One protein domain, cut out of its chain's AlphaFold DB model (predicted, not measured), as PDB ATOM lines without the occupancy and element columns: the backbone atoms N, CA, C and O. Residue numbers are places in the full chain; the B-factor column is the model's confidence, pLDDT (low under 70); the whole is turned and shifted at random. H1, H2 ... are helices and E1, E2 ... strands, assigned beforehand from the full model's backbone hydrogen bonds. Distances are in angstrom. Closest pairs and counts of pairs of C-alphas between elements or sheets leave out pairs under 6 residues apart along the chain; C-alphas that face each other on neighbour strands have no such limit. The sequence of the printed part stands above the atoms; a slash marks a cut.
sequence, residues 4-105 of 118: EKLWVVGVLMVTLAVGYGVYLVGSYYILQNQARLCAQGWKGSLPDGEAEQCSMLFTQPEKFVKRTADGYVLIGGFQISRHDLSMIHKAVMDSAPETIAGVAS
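Overview. This is residues 4 to 105 of the 118 residues of an uncharacterized protein of Aeromonas hydrophila (UniProt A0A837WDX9). One very long helix, H1, makes the length of this model: its residues 4 to 26 stick out as a free arm, and its other end packs into a small, compact head. In that head H2 and H4 cross the end of H1, and a small three-strand sheet with the four-residue H3 beside H2 completes it. The printed part has 102 residues with four named helices and three named strands, in the order H1 H2 H3 E1 E2 E3 H4; the sheet runs E1 E2 E3, antiparallel, and the class is mostly helix. The whole is loose, with a radius of gyration of the C-alphas of 17.8 A, and elongated, spanning 60 by 32 by 22 A.

Along the chain. Find C-alpha 4 at (-7.133, 14.839, -9.130); from there H1, residues 4 to 43, runs 60.0 A to C-alpha 43 at (-6.407, 64.478, 24.547). Next come H2, residues 48 to 59, 16.3 A long, and H3, residues 61 to 64, 5.4 A. The strands follow: E1, residues 65 to 67, 6.7 A; E2, residues 73 to 75, 6.4 A; and E3, residues 78 to 80, 6.3 A. H4, residues 82 to 95, runs 19.9 A and ends with C-alpha 95 at (-14.876, 66.053, 14.494).

Arrangement. Begin at H2, the hub, which touches three helices. With residues 50 to 54 it touches residues 34 to 41 of H1, the closest C-alphas being those of Cys 38 and Cys 54, 5.5 A apart; their tilt of 71 degrees is only just about perpendicular. H2 touches H4 at a steep tilt of 51 degrees, opposite ways, closest at the C-alphas of Ala 51 and Val 92, 4.8 A. H2 and H3 only just touch, and only at the corner, with 3 pairs of C-alphas within 8 A, closest at Leu 57 and Phe 64, 5.8 A. Residues 38 to 43 of H1 touch H4 about perpendicular, at 89 degrees, with the C-alphas of Gly 41 and Ile 88 closest at 4.6 A. E1, E2 and E3 form a meander, each strand the antiparallel neighbour of the one before. In the hairpin E1 and E2, look for N 74 and O 66, 2.8 A apart; in the hairpin E2 and E3, for N 80 and O 73, 2.8 A. H1 only grazes the sheet, with residues 31 to 42, and H4 only grazes it with residues 82 to 85. Every O i to N i+4 pair is within hydrogen-bond range in H4, against 33 of 36 in H1 and 4 of 8 in H2; H3 is too short for such a pair.

Size, cuts and confidence. The C-alphas of Glu 4 and Gly 44 are the two farthest apart, 60.5 A. The printed part has no cut, and its links between named elements are tight. Without residues 4 to 26, the body spans 31 by 26 by 23 A. The mean pLDDT of the printed part is 72.2; look for values under 70 at residues 4 to 10, 12 to 36, 39 to 44 and 76 to 77.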
ATOM      1  N   GLU A   4      -7.004  13.427  -8.751       56.03
ATOM      2  CA  GLU A   4      -7.133  14.839  -9.130       56.03
ATOM      3  C   GLU A   4      -8.117  15.615  -8.238       56.03
ATOM      4  O   GLU A   4      -7.870  16.771  -7.905       56.03
ATOM      5  N   LYS A   5      -9.202  14.982  -7.763       55.53
ATOM      6  CA  LYS A   5     -10.177  15.644  -6.875       55.53
ATOM      7  C   LYS A   5      -9.624  15.875  -5.466       55.53
ATOM      8  O   LYS A   5      -9.994  16.854  -4.826       55.53
ATOM      9  N   LEU A   6      -8.731  15.005  -4.992       59.06
ATOM     10  CA  LEU A   6      -8.096  15.130  -3.674       59.06
ATOM     11  C   LEU A   6      -7.118  16.310  -3.618       59.06
ATOM     12  O   LEU A   6      -7.089  17.032  -2.624       59.06
ATOM     13  N   TRP A   7      -6.372  16.545  -4.699       59.78
ATOM     14  CA  TRP A   7      -5.436  17.668  -4.789       59.78
ATOM     15  C   TRP A   7      -6.140  19.025  -4.788       59.78
ATOM     16  O   TRP A   7      -5.743  19.918  -4.044       59.78
ATOM     17  N   VAL A   8      -7.225  19.172  -5.557       68.06
ATOM     18  CA  VAL A   8      -7.978  20.438  -5.613       68.06
ATOM     19  C   VAL A   8      -8.599  20.779  -4.257       68.06
ATOM     20  O   VAL A   8      -8.507  21.922  -3.820       68.06
ATOM     21  N   VAL A   9      -9.165  19.793  -3.550       68.50
ATOM     22  CA  VAL A   9      -9.732  20.002  -2.205       68.50
ATOM     23  C   VAL A   9      -8.641  20.358  -1.191       68.50
ATOM     24  O   VAL A   9      -8.841  21.255  -0.372       68.50
ATOM     25  N   GLY A  10      -7.469  19.718  -1.272       62.78
ATOM     26  CA  GLY A  10      -6.326  20.039  -0.414       62.78
ATOM     27  C   GLY A  10      -5.840  21.480  -0.593       62.78
ATOM     28  O   GLY A  10      -5.682  22.204   0.389       62.78
ATOM     29  N   VAL A  11      -5.679  21.934  -1.840       70.00
ATOM     30  CA  VAL A  11      -5.249  23.312  -2.143       70.00
ATOM     31  C   VAL A  11      -6.289  24.337  -1.683       70.00
ATOM     32  O   VAL A  11      -5.907  25.364  -1.118       70.00
ATOM     33  N   LEU A  12      -7.586  24.052  -1.858       65.19
ATOM     34  CA  LEU A  12      -8.675  24.941  -1.434       65.19
ATOM     35  C   LEU A  12      -8.719  25.121   0.089       65.19
ATOM     36  O   LEU A  12      -8.879  26.234   0.583       65.19
ATOM     37  N   MET A  13      -8.545  24.031   0.843       68.38
ATOM     38  CA  MET A  13      -8.544  24.070   2.309       68.38
ATOM     39  C   MET A  13      -7.345  24.855   2.848       68.38
ATOM     40  O   MET A  13      -7.491  25.625   3.795       68.38
ATOM     41  N   VAL A  14      -6.175  24.720   2.214       67.38
ATOM     42  CA  VAL A  14      -4.976  25.487   2.585       67.38
ATOM     43  C   VAL A  14      -5.147  26.974   2.268       67.38
ATOM     44  O   VAL A  14      -4.809  27.806   3.105       67.38
ATOM     45  N   THR A  15      -5.719  27.341   1.117       65.56
ATOM     46  CA  THR A  15      -5.974  28.760   0.795       65.56
ATOM     47  C   THR A  15      -7.011  29.389   1.719       65.56
ATOM     48  O   THR A  15      -6.815  30.521   2.154       65.56
ATOM     49  N   LEU A  16      -8.065  28.657   2.089       64.38
ATOM     50  CA  LEU A  16      -9.040  29.101   3.089       64.38
ATOM     51  C   LEU A  16      -8.406  29.281   4.471       64.38
ATOM     52  O   LEU A  16      -8.636  30.302   5.112       64.38
ATOM     53  N   ALA A  17      -7.569  28.340   4.915       62.91
ATOM     54  CA  ALA A  17      -6.891  28.431   6.206       62.91
ATOM     55  C   ALA A  17      -5.881  29.590   6.255       62.91
ATOM     56  O   ALA A  17      -5.842  30.334   7.235       62.91
ATOM     57  N   VAL A  18      -5.099  29.787   5.189       64.62
ATOM     58  CA  VAL A  18      -4.143  30.900   5.082       64.62
ATOM     59  C   VAL A  18      -4.880  32.235   4.969       64.62
ATOM     60  O   VAL A  18      -4.528  33.177   5.671       64.62
ATOM     61  N   GLY A  19      -5.942  32.315   4.164       54.97
ATOM     62  CA  GLY A  19      -6.779  33.509   4.049       54.97
ATOM     63  C   GLY A  19      -7.441  33.887   5.375       54.97
ATOM     64  O   GLY A  19      -7.424  35.054   5.757       54.97
ATOM     65  N   TYR A  20      -7.939  32.901   6.124       55.31
ATOM     66  CA  TYR A  20      -8.509  33.109   7.455       55.31
ATOM     67  C   TYR A  20      -7.449  33.552   8.474       55.31
ATOM     68  O   TYR A  20      -7.692  34.465   9.261       55.31
ATOM     69  N   GLY A  21      -6.244  32.974   8.420       44.47
ATOM     70  CA  GLY A  21      -5.114  33.386   9.255       44.47
ATOM     71  C   GLY A  21      -4.672  34.826   8.982       44.47
ATOM     72  O   GLY A  21      -4.511  35.609   9.916       44.47
ATOM     73  N   VAL A  22      -4.543  35.210   7.711       51.59
ATOM     74  CA  VAL A  22      -4.196  36.585   7.309       51.59
ATOM     75  C   VAL A  22      -5.316  37.564   7.666       51.59
ATOM     76  O   VAL A  22      -5.027  38.668   8.119       51.59
ATOM     77  N   TYR A  23      -6.583  37.163   7.539       45.38
ATOM     78  CA  TYR A  23      -7.729  37.975   7.950       45.38
ATOM     79  C   TYR A  23      -7.740  38.231   9.463       45.38
ATOM     80  O   TYR A  23      -7.885  39.374   9.890       45.38
ATOM     81  N   LEU A  24      -7.518  37.198  10.282       48.69
ATOM     82  CA  LEU A  24      -7.473  37.335  11.739       48.69
ATOM     83  C   LEU A  24      -6.278  38.173  12.210       48.69
ATOM     84  O   LEU A  24      -6.445  39.064  13.042       48.69
ATOM     85  N   VAL A  25      -5.083  37.928  11.669       48.19
ATOM     86  CA  VAL A  25      -3.871  38.677  12.043       48.19
ATOM     87  C   VAL A  25      -3.939  40.118  11.530       48.19
ATOM     88  O   VAL A  25      -3.615  41.047  12.268       48.19
ATOM     89  N   GLY A  26      -4.423  40.328  10.304       34.69
ATOM     90  CA  GLY A  26      -4.633  41.653   9.721       34.69
ATOM     91  C   GLY A  26      -5.680  42.464  10.483       34.69
ATOM     92  O   GLY A  26      -5.432  43.620  10.809       34.69
ATOM     93  N   SER A  27      -6.798  41.840  10.865       44.00
ATOM     94  CA  SER A  27      -7.809  42.429  11.751       44.00
ATOM     95  C   SER A  27      -7.199  42.871  13.079       44.00
ATOM     96  O   SER A  27      -7.486  43.965  13.549       44.00
ATOM     97  N   TYR A  28      -6.334  42.049  13.678       48.25
ATOM     98  CA  TYR A  28      -5.709  42.353  14.964       48.25
ATOM     99  C   TYR A  28      -4.725  43.533  14.884       48.25
ATOM    100  O   TYR A  28      -4.732  44.411  15.746       48.25
ATOM    101  N   TYR A  29      -3.915  43.597  13.821       43.31
ATOM    102  CA  TYR A  29      -2.981  44.708  13.584       43.31
ATOM    103  C   TYR A  29      -3.691  46.016  13.222       43.31
ATOM    104  O   TYR A  29      -3.302  47.083  13.706       43.31
ATOM    105  N   ILE A  30      -4.749  45.942  12.410       49.28
ATOM    106  CA  ILE A  30      -5.601  47.094  12.091       49.28
ATOM    107  C   ILE A  30      -6.275  47.605  13.373       49.28
ATOM    108  O   ILE A  30      -6.247  48.812  13.621       49.28
ATOM    109  N   LEU A  31      -6.755  46.704  14.244       59.34
ATOM    110  CA  LEU A  31      -7.309  47.057  15.555       59.34
ATOM    111  C   LEU A  31      -6.309  47.805  16.442       59.34
ATOM    112  O   LEU A  31      -6.696  48.759  17.109       59.34
ATOM    113  N   GLN A  32      -5.038  47.394  16.483       61.25
ATOM    114  CA  GLN A  32      -4.038  48.039  17.343       61.25
ATOM    115  C   GLN A  32      -3.654  49.439  16.868       61.25
ATOM    116  O   GLN A  32      -3.514  50.346  17.689       61.25
ATOM    117  N   ASN A  33      -3.482  49.632  15.557       63.06
ATOM    118  CA  ASN A  33      -3.142  50.952  15.035       63.06
ATOM    119  C   ASN A  33      -4.323  51.922  15.188       63.06
ATOM    120  O   ASN A  33      -4.120  53.059  15.605       63.06
ATOM    121  N   GLN A  34      -5.552  51.449  14.959       64.12
ATOM    122  CA  GLN A  34      -6.765  52.223  15.231       64.12
ATOM    123  C   GLN A  34      -6.931  52.517  16.723       64.12
ATOM    124  O   GLN A  34      -7.167  53.661  17.081       64.12
ATOM    125  N   ALA A  35      -6.693  51.547  17.612       64.56
ATOM    126  CA  ALA A  35      -6.714  51.776  19.057       64.56
ATOM    127  C   ALA A  35      -5.705  52.854  19.484       64.56
ATOM    128  O   ALA A  35      -6.024  53.709  20.309       64.56
ATOM    129  N   ARG A  36      -4.503  52.856  18.893       67.31
ATOM    130  CA  ARG A  36      -3.473  53.867  19.163       67.31
ATOM    131  C   ARG A  36      -3.870  55.257  18.664       67.31
ATOM    132  O   ARG A  36      -3.577  56.233  19.348       67.31
ATOM    133  N   LEU A  37      -4.509  55.350  17.497       70.94
ATOM    134  CA  LEU A  37      -5.038  56.609  16.958       70.94
ATOM    135  C   LEU A  37      -6.187  57.125  17.831       70.94
ATOM    136  O   LEU A  37      -6.149  58.265  18.280       70.94
ATOM    137  N   CYS A  38      -7.124  56.262  18.218       72.88
ATOM    138  CA  CYS A  38      -8.220  56.640  19.108       72.88
ATOM    139  C   CYS A  38      -7.747  57.026  20.503       72.88
ATOM    140  O   CYS A  38      -8.298  57.947  21.093       72.88
ATOM    141  N   ALA A  39      -6.675  56.416  21.012       66.25
ATOM    142  CA  ALA A  39      -6.044  56.859  22.249       66.25
ATOM    143  C   ALA A  39      -5.509  58.304  22.166       66.25
ATOM    144  O   ALA A  39      -5.396  58.956  23.201       66.25
ATOM    145  N   GLN A  40      -5.224  58.854  20.975       67.44
ATOM    146  CA  GLN A  40      -4.915  60.285  20.828       67.44
ATOM    147  C   GLN A  40      -6.139  61.161  21.114       67.44
ATOM    148  O   GLN A  40      -5.993  62.220  21.725       67.44
ATOM    149  N   GLY A  41      -7.337  60.667  20.789       62.38
ATOM    150  CA  GLY A  41      -8.617  61.288  21.125       62.38
ATOM    151  C   GLY A  41      -8.868  61.459  22.623       62.38
ATOM    152  O   GLY A  41      -9.644  62.336  22.991       62.38
ATOM    153  N   TRP A  42      -8.151  60.736  23.504       63.75
ATOM    154  CA  TRP A  42      -8.110  61.046  24.946       63.75
ATOM    155  C   TRP A  42      -7.801  62.528  25.151       63.75
ATOM    156  O   TRP A  42      -8.470  63.202  25.930       63.75
ATOM    157  N   LYS A  43      -6.830  63.077  24.412       68.31
ATOM    158  CA  LYS A  43      -6.407  64.478  24.547       68.31
ATOM    159  C   LYS A  43      -7.483  65.490  24.125       68.31
ATOM    160  O   LYS A  43      -7.238  66.686  24.232       68.31
ATOM    161  N   GLY A  44      -8.659  65.027  23.693       65.19
ATOM    162  CA  GLY A  44      -9.819  65.853  23.370       65.19
ATOM    163  C   GLY A  44      -9.835  66.366  21.934       65.19
ATOM    164  O   GLY A  44     -10.597  67.276  21.636       65.19
ATOM    165  N   SER A  45      -9.000  65.815  21.053       71.62
ATOM    166  CA  SER A  45      -8.962  66.189  19.640       71.62
ATOM    167  C   SER A  45      -8.616  64.986  18.772       71.62
ATOM    168  O   SER A  45      -7.652  64.280  19.075       71.62
ATOM    169  N   LEU A  46      -9.353  64.807  17.679       76.06
ATOM    170  CA  LEU A  46      -9.049  63.859  16.608       76.06
ATOM    171  C   LEU A  46      -9.156  64.593  15.261       76.06
ATOM    172  O   LEU A  46     -10.145  65.295  15.050       76.06
ATOM    173  N   PRO A  47      -8.175  64.459  14.354       78.88
ATOM    174  CA  PRO A  47      -8.342  64.832  12.950       78.88
ATOM    175  C   PRO A  47      -9.532  64.090  12.325       78.88
ATOM    176  O   PRO A  47      -9.747  62.927  12.657       78.88
ATOM    177  N   ASP A  48     -10.257  64.707  11.390       72.81
ATOM    178  CA  ASP A  48     -11.515  64.175  10.830       72.81
ATOM    179  C   ASP A  48     -11.407  62.712  10.357       72.81
ATOM    180  O   ASP A  48     -12.203  61.858  10.745       72.81
ATOM    181  N   GLY A  49     -10.350  62.374   9.606       73.06
ATOM    182  CA  GLY A  49     -10.128  61.005   9.122       73.06
ATOM    183  C   GLY A  49      -9.783  59.987  10.218       73.06
ATOM    184  O   GLY A  49      -9.984  58.787  10.039       73.06
ATOM    185  N   GLU A  50      -9.272  60.440  11.363       79.19
ATOM    186  CA  GLU A  50      -9.037  59.596  12.539       79.19
ATOM    187  C   GLU A  50     -10.304  59.490  13.398       79.19
ATOM    188  O   GLU A  50     -10.598  58.418  13.925       79.19
ATOM    189  N   ALA A  51     -11.096  60.563  13.487       77.88
ATOM    190  CA  ALA A  51     -12.388  60.574  14.163       77.88
ATOM    191  C   ALA A  51     -13.370  59.589  13.514       77.88
ATOM    192  O   ALA A  51     -13.989  58.790  14.219       77.88
ATOM    193  N   GLU A  52     -13.434  59.556  12.181       79.19
ATOM    194  CA  GLU A  52     -14.232  58.579  11.434       79.19
ATOM    195  C   GLU A  52     -13.793  57.138  11.730       79.19
ATOM    196  O   GLU A  52     -14.631  56.268  11.962       79.19
ATOM    197  N   GLN A  53     -12.489  56.863  11.820       78.81
ATOM    198  CA  GLN A  53     -12.008  55.528  12.200       78.81
ATOM    199  C   GLN A  53     -12.369  55.176  13.649       78.81
ATOM    200  O   GLN A  53     -12.715  54.031  13.945       78.81
ATOM    201  N   CYS A  54     -12.336  56.152  14.554       80.44
ATOM    202  CA  CYS A  54     -12.685  55.953  15.958       80.44
ATOM    203  C   CYS A  54     -14.189  55.845  16.209       80.44
ATOM    204  O   CYS A  54     -14.588  55.238  17.203       80.44
ATOM    205  N   SER A  55     -15.029  56.326  15.289       84.19
ATOM    206  CA  SER A  55     -16.484  56.130  15.323       84.19
ATOM    207  C   SER A  55     -16.881  54.652  15.396       84.19
ATOM    208  O   SER A  55     -17.884  54.301  16.021       84.19
ATOM    209  N   MET A  56     -16.059  53.758  14.833       82.12
ATOM    210  CA  MET A  56     -16.294  52.313  14.826       82.12
ATOM    211  C   MET A  56     -16.338  51.711  16.233       82.12
ATOM    212  O   MET A  56     -17.036  50.719  16.452       82.12
ATOM    213  N   LEU A  57     -15.653  52.336  17.200       81.62
ATOM    214  CA  LEU A  57     -15.731  51.962  18.613       81.62
ATOM    215  C   LEU A  57     -17.157  52.106  19.150       81.62
ATOM    216  O   LEU A  57     -17.573  51.308  19.982       81.62
ATOM    217  N   PHE A  58     -17.899  53.100  18.663       84.31
ATOM    218  CA  PHE A  58     -19.219  53.466  19.166       84.31
ATOM    219  C   PHE A  58     -20.355  52.874  18.328       84.31
ATOM    220  O   PHE A  58     -21.387  52.504  18.883       84.31
ATOM    221  N   THR A  59     -20.155  52.700  17.019       82.94
ATOM    222  CA  THR A  59     -21.144  52.074  16.123       82.94
ATOM    223  C   THR A  59     -21.115  50.546  16.165       82.94
ATOM    224  O   THR A  59     -22.143  49.908  15.953       82.94
ATOM    225  N   GLN A  60     -19.959  49.934  16.449       80.25
ATOM    226  CA  GLN A  60     -19.790  48.477  16.526       80.25
ATOM    227  C   GLN A  60     -19.043  48.053  17.807       80.25
ATOM    228  O   GLN A  60     -18.033  47.345  17.728       80.25
ATOM    229  N   PRO A  61     -19.532  48.444  19.001       78.31
ATOM    230  CA  PRO A  61     -18.823  48.250  20.266       78.31
ATOM    231  C   PRO A  61     -18.409  46.801  20.520       78.31
ATOM    232  O   PRO A  61     -17.284  46.548  20.934       78.31
ATOM    233  N   GLU A  62     -19.265  45.833  20.198       76.75
ATOM    234  CA  GLU A  62     -19.032  44.405  20.461       76.75
ATOM    235  C   GLU A  62     -17.755  43.849  19.810       76.75
ATOM    236  O   GLU A  62     -17.170  42.880  20.299       76.75
ATOM    237  N   LYS A  63     -17.302  44.460  18.708       73.00
ATOM    238  CA  LYS A  63     -16.098  44.033  17.985       73.00
ATOM    239  C   LYS A  63     -14.815  44.623  18.560       73.00
ATOM    240  O   LYS A  63     -13.751  44.027  18.400       73.00
ATOM    241  N   PHE A  64     -14.902  45.785  19.205       75.81
ATOM    242  CA  PHE A  64     -13.732  46.613  19.509       75.81
ATOM    243  C   PHE A  64     -13.570  46.955  20.992       75.81
ATOM    244  O   PHE A  64     -12.459  47.248  21.425       75.81
ATOM    245  N   VAL A  65     -14.653  46.906  21.765       78.06
ATOM    246  CA  VAL A  65     -14.756  47.397  23.139       78.06
ATOM    247  C   VAL A  65     -15.143  46.228  24.038       78.06
ATOM    248  O   VAL A  65     -16.219  45.649  23.907       78.06
ATOM    249  N   LYS A  66     -14.278  45.890  24.996       79.50
ATOM    250  CA  LYS A  66     -14.598  44.926  26.060       79.50
ATOM    251  C   LYS A  66     -14.490  45.600  27.417       79.50
ATOM    252  O   LYS A  66     -13.418  46.095  27.749       79.50
ATOM    253  N   ARG A  67     -15.563  45.608  28.213       79.38
ATOM    254  CA  ARG A  67     -15.472  46.050  29.614       79.38
ATOM    255  C   ARG A  67     -14.742  45.000  30.442       79.38
ATOM    256  O   ARG A  67     -15.000  43.815  30.283       79.38
ATOM    257  N   THR A  68     -13.846  45.445  31.313       79.38
ATOM    258  CA  THR A  68     -13.221  44.601  32.333       79.38
ATOM    259  C   THR A  68     -14.066  44.598  33.608       79.38
ATOM    260  O   THR A  68     -14.881  45.503  33.825       79.38
ATOM    261  N   ALA A  69     -13.847  43.606  34.478       76.50
ATOM    262  CA  ALA A  69     -14.502  43.524  35.788       76.50
ATOM    263  C   ALA A  69     -14.260  44.779  36.653       76.50
ATOM    264  O   ALA A  69     -15.145  45.206  37.388       76.50
ATOM    265  N   ASP A  70     -13.103  45.422  36.479       77.19
ATOM    266  CA  ASP A  70     -12.685  46.616  37.224       77.19
ATOM    267  C   ASP A  70     -13.264  47.928  36.656       77.19
ATOM    268  O   ASP A  70     -12.891  49.020  37.081       77.19
ATOM    269  N   GLY A  71     -14.161  47.851  35.666       76.81
ATOM    270  CA  GLY A  71     -14.826  49.021  35.084       76.81
ATOM    271  C   GLY A  71     -14.008  49.779  34.034       76.81
ATOM    272  O   GLY A  71     -14.411  50.873  33.631       76.81
ATOM    273  N   TYR A  72     -12.902  49.202  33.560       83.62
ATOM    274  CA  TYR A  72     -12.133  49.714  32.425       83.62
ATOM    275  C   TYR A  72     -12.648  49.141  31.105       83.62
ATOM    276  O   TYR A  72     -13.509  48.261  31.080       83.62
ATOM    277  N   VAL A  73     -12.098  49.637  30.001       80.69
ATOM    278  CA  VAL A  73     -12.335  49.113  28.658       80.69
ATOM    279  C   VAL A  73     -11.030  48.682  28.023       80.69
ATOM    280  O   VAL A  73     -10.045  49.409  28.060       80.69
ATOM    281  N   LEU A  74     -11.052  47.514  27.396       78.50
ATOM    282  CA  LEU A  74     -10.010  47.036  26.505       78.50
ATOM    283  C   LEU A  74     -10.373  47.373  25.056       78.50
ATOM    284  O   LEU A  74     -11.412  46.929  24.564       78.50
ATOM    285  N   ILE A  75      -9.484  48.107  24.382       77.12
ATOM    286  CA  ILE A  75      -9.529  48.395  22.942       77.12
ATOM    287  C   ILE A  75      -8.243  47.876  22.306       77.12
ATOM    288  O   ILE A  75      -7.161  48.385  22.592       77.12
ATOM    289  N   GLY A  76      -8.325  46.837  21.471       66.50
ATOM    290  CA  GLY A  76      -7.151  46.288  20.768       66.50
ATOM    291  C   GLY A  76      -5.986  45.847  21.678       66.50
ATOM    292  O   GLY A  76      -4.853  45.747  21.216       66.50
ATOM    293  N   GLY A  77      -6.243  45.607  22.970       68.94
ATOM    294  CA  GLY A  77      -5.229  45.280  23.984       68.94
ATOM    295  C   GLY A  77      -4.791  46.449  24.877       68.94
ATOM    296  O   GLY A  77      -4.044  46.225  25.824       68.94
ATOM    297  N   PHE A  78      -5.269  47.671  24.630       72.00
ATOM    298  CA  PHE A  78      -5.057  48.823  25.508       72.00
ATOM    299  C   PHE A  78      -6.197  48.947  26.512       72.00
ATOM    300  O   PHE A  78      -7.361  48.994  26.119       72.00
ATOM    301  N   GLN A  79      -5.858  49.023  27.797       79.81
ATOM    302  CA  GLN A  79      -6.820  49.297  28.855       79.81
ATOM    303  C   GLN A  79      -6.946  50.807  29.056       79.81
ATOM    304  O   GLN A  79      -5.958  51.476  29.350       79.81
ATOM    305  N   ILE A  80      -8.157  51.335  28.909       80.31
ATOM    306  CA  ILE A  80      -8.472  52.751  29.114       80.31
ATOM    307  C   ILE A  80      -9.634  52.906  30.092       80.31
ATOM    308  O   ILE A  80     -10.465  52.004  30.246       80.31
ATOM    309  N   SER A  81      -9.686  54.036  30.794       86.25
ATOM    310  CA  SER A  81     -10.773  54.302  31.733       86.25
ATOM    311  C   SER A  81     -12.062  54.697  31.000       86.25
ATOM    312  O   SER A  81     -12.043  55.120  29.842       86.25
ATOM    313  N   ARG A  82     -13.207  54.619  31.697       86.31
ATOM    314  CA  ARG A  82     -14.473  55.190  31.201       86.31
ATOM    315  C   ARG A  82     -14.328  56.677  30.862       86.31
ATOM    316  O   ARG A  82     -14.932  57.137  29.899       86.31
ATOM    317  N   HIS A  83     -13.542  57.415  31.650       86.44
ATOM    318  CA  HIS A  83     -13.304  58.837  31.423       86.44
ATOM    319  C   HIS A  83     -12.567  59.069  30.101       86.44
ATOM    320  O   HIS A  83     -13.035  59.843  29.272       86.44
ATOM    321  N   ASP A  84     -11.484  58.337  29.854       84.25
ATOM    322  CA  ASP A  84     -10.706  58.490  28.618       84.25
ATOM    323  C   ASP A  84     -11.546  58.107  27.398       84.25
ATOM    324  O   ASP A  84     -11.547  58.806  26.391       84.25
ATOM    325  N   LEU A  85     -12.349  57.048  27.515       85.38
ATOM    326  CA  LEU A  85     -13.284  56.660  26.463       85.38
ATOM    327  C   LEU A  85     -14.363  57.725  26.213       85.38
ATOM    328  O   LEU A  85     -14.738  57.948  25.065       85.38
ATOM    329  N   SER A  86     -14.829  58.417  27.257       88.19
ATOM    330  CA  SER A  86     -15.764  59.539  27.108       88.19
ATOM    331  C   SER A  86     -15.129  60.730  26.384       88.19
ATOM    332  O   SER A  86     -15.793  61.392  25.586       88.19
ATOM    333  N   MET A  87     -13.829  60.966  26.594       86.25
ATOM    334  CA  MET A  87     -13.072  61.994  25.875       86.25
ATOM    335  C   MET A  87     -12.914  61.638  24.396       86.25
ATOM    336  O   MET A  87     -13.104  62.502  23.543       86.25
ATOM    337  N   ILE A  88     -12.668  60.362  24.084       85.69
ATOM    338  CA  ILE A  88     -12.648  59.861  22.702       85.69
ATOM    339  C   ILE A  88     -14.026  60.028  22.055       85.69
ATOM    340  O   ILE A  88     -14.113  60.538  20.944       85.69
ATOM    341  N   HIS A  89     -15.106  59.657  22.751       87.44
ATOM    342  CA  HIS A  89     -16.474  59.834  22.255       87.44
ATOM    343  C   HIS A  89     -16.762  61.298  21.925       87.44
ATOM    344  O   HIS A  89     -17.299  61.606  20.865       87.44
ATOM    345  N   LYS A  90     -16.373  62.213  22.819       87.19
ATOM    346  CA  LYS A  90     -16.502  63.649  22.584       87.19
ATOM    347  C   LYS A  90     -15.693  64.103  21.366       87.19
ATOM    348  O   LYS A  90     -16.240  64.794  20.522       87.19
ATOM    349  N   ALA A  91     -14.438  63.678  21.241       84.81
ATOM    350  CA  ALA A  91     -13.608  64.028  20.091       84.81
ATOM    351  C   ALA A  91     -14.198  63.512  18.762       84.81
ATOM    352  O   ALA A  91     -14.119  64.203  17.754       84.81
ATOM    353  N   VAL A  92     -14.841  62.337  18.756       85.25
ATOM    354  CA  VAL A  92     -15.561  61.833  17.574       85.25
ATOM    355  C   VAL A  92     -16.825  62.649  17.296       85.25
ATOM    356  O   VAL A  92     -17.070  62.994  16.147       85.25
ATOM    357  N   MET A  93     -17.606  63.001  18.322       87.19
ATOM    358  CA  MET A  93     -18.777  63.879  18.170       87.19
ATOM    359  C   MET A  93     -18.399  65.261  17.624       87.19
ATOM    360  O   MET A  93     -19.153  65.826  16.839       87.19
ATOM    361  N   ASP A  94     -17.263  65.809  18.053       86.88
ATOM    362  CA  ASP A  94     -16.819  67.148  17.664       86.88
ATOM    363  C   ASP A  94     -16.258  67.167  16.227       86.88
ATOM    364  O   ASP A  94     -16.483  68.140  15.506       86.88
ATOM    365  N   SER A  95     -15.565  66.103  15.797       84.88
ATOM    366  CA  SER A  95     -14.876  66.053  14.494       84.88
ATOM    367  C   SER A  95     -15.614  65.279  13.391       84.88
ATOM    368  O   SER A  95     -15.398  65.555  12.217       84.88
ATOM    369  N   ALA A  96     -16.453  64.297  13.730       83.00
ATOM    370  CA  ALA A  96     -17.175  63.456  12.764       83.00
ATOM    371  C   ALA A  96     -18.598  63.090  13.256       83.00
ATOM    372  O   ALA A  96     -18.941  61.902  13.343       83.00
ATOM    373  N   PRO A  97     -19.443  64.077  13.615       84.06
ATOM    374  CA  PRO A  97     -20.754  63.841  14.230       84.06
ATOM    375  C   PRO A  97     -21.682  62.963  13.383       84.06
ATOM    376  O   PRO A  97     -22.452  62.170  13.922       84.06
ATOM    377  N   GLU A  98     -21.611  63.067  12.056       87.88
ATOM    378  CA  GLU A  98     -22.424  62.297  11.114       87.88
ATOM    379  C   GLU A  98     -22.154  60.789  11.173       87.88
ATOM    380  O   GLU A  98     -23.052  59.997  10.896       87.88
ATOM    381  N   THR A  99     -20.951  60.379  11.583       82.06
ATOM    382  CA  THR A  99     -20.547  58.963  11.636       82.06
ATOM    383  C   THR A  99     -21.154  58.217  12.824       82.06
ATOM    384  O   THR A  99     -21.298  56.995  12.790       82.06
ATOM    385  N   ILE A 100     -21.555  58.955  13.862       81.06
ATOM    386  CA  ILE A 100     -22.219  58.433  15.061       81.06
ATOM    387  C   ILE A 100     -23.623  59.016  15.252       81.06
ATOM    388  O   ILE A 100     -24.236  58.836  16.305       81.06
ATOM    389  N   ALA A 101     -24.170  59.666  14.221       78.69
ATOM    390  CA  ALA A 101     -25.533  60.176  14.204       78.69
ATOM    391  C   ALA A 101     -26.530  59.005  14.267       78.69
ATOM    392  O   ALA A 101     -26.841  58.366  13.265       78.69
ATOM    393  N   GLY A 102     -27.011  58.695  15.470       78.62
ATOM    394  CA  GLY A 102     -27.881  57.546  15.745       78.62
ATOM    395  C   GLY A 102     -27.311  56.571  16.774       78.62
ATOM    396  O   GLY A 102     -28.030  55.686  17.236       78.62
ATOM    397  N   VAL A 103     -26.053  56.752  17.183       81.00
ATOM    398  CA  VAL A 103     -25.531  56.119  18.393       81.00
ATOM    399  C   VAL A 103     -26.186  56.784  19.605       81.00
ATOM    400  O   VAL A 103     -26.402  57.997  19.630       81.00
ATOM    401  N   ALA A 104     -26.534  55.973  20.603       83.50
ATOM    402  CA  ALA A 104     -27.062  56.458  21.870       83.50
ATOM    403  C   ALA A 104     -26.075  57.420  22.558       83.50
ATOM    404  O   ALA A 104     -24.875  57.404  22.284       83.50
ATOM    405  N   SER A 105     -26.570  58.234  23.495       87.31
ATOM    406  CA  SER A 105     -25.689  59.075  24.319       87.31
ATOM    407  C   SER A 105     -24.599  58.233  24.994       87.31
ATOM    408  O   SER A 105     -24.830  57.063  25.289       87.31
TER     409      SER A 105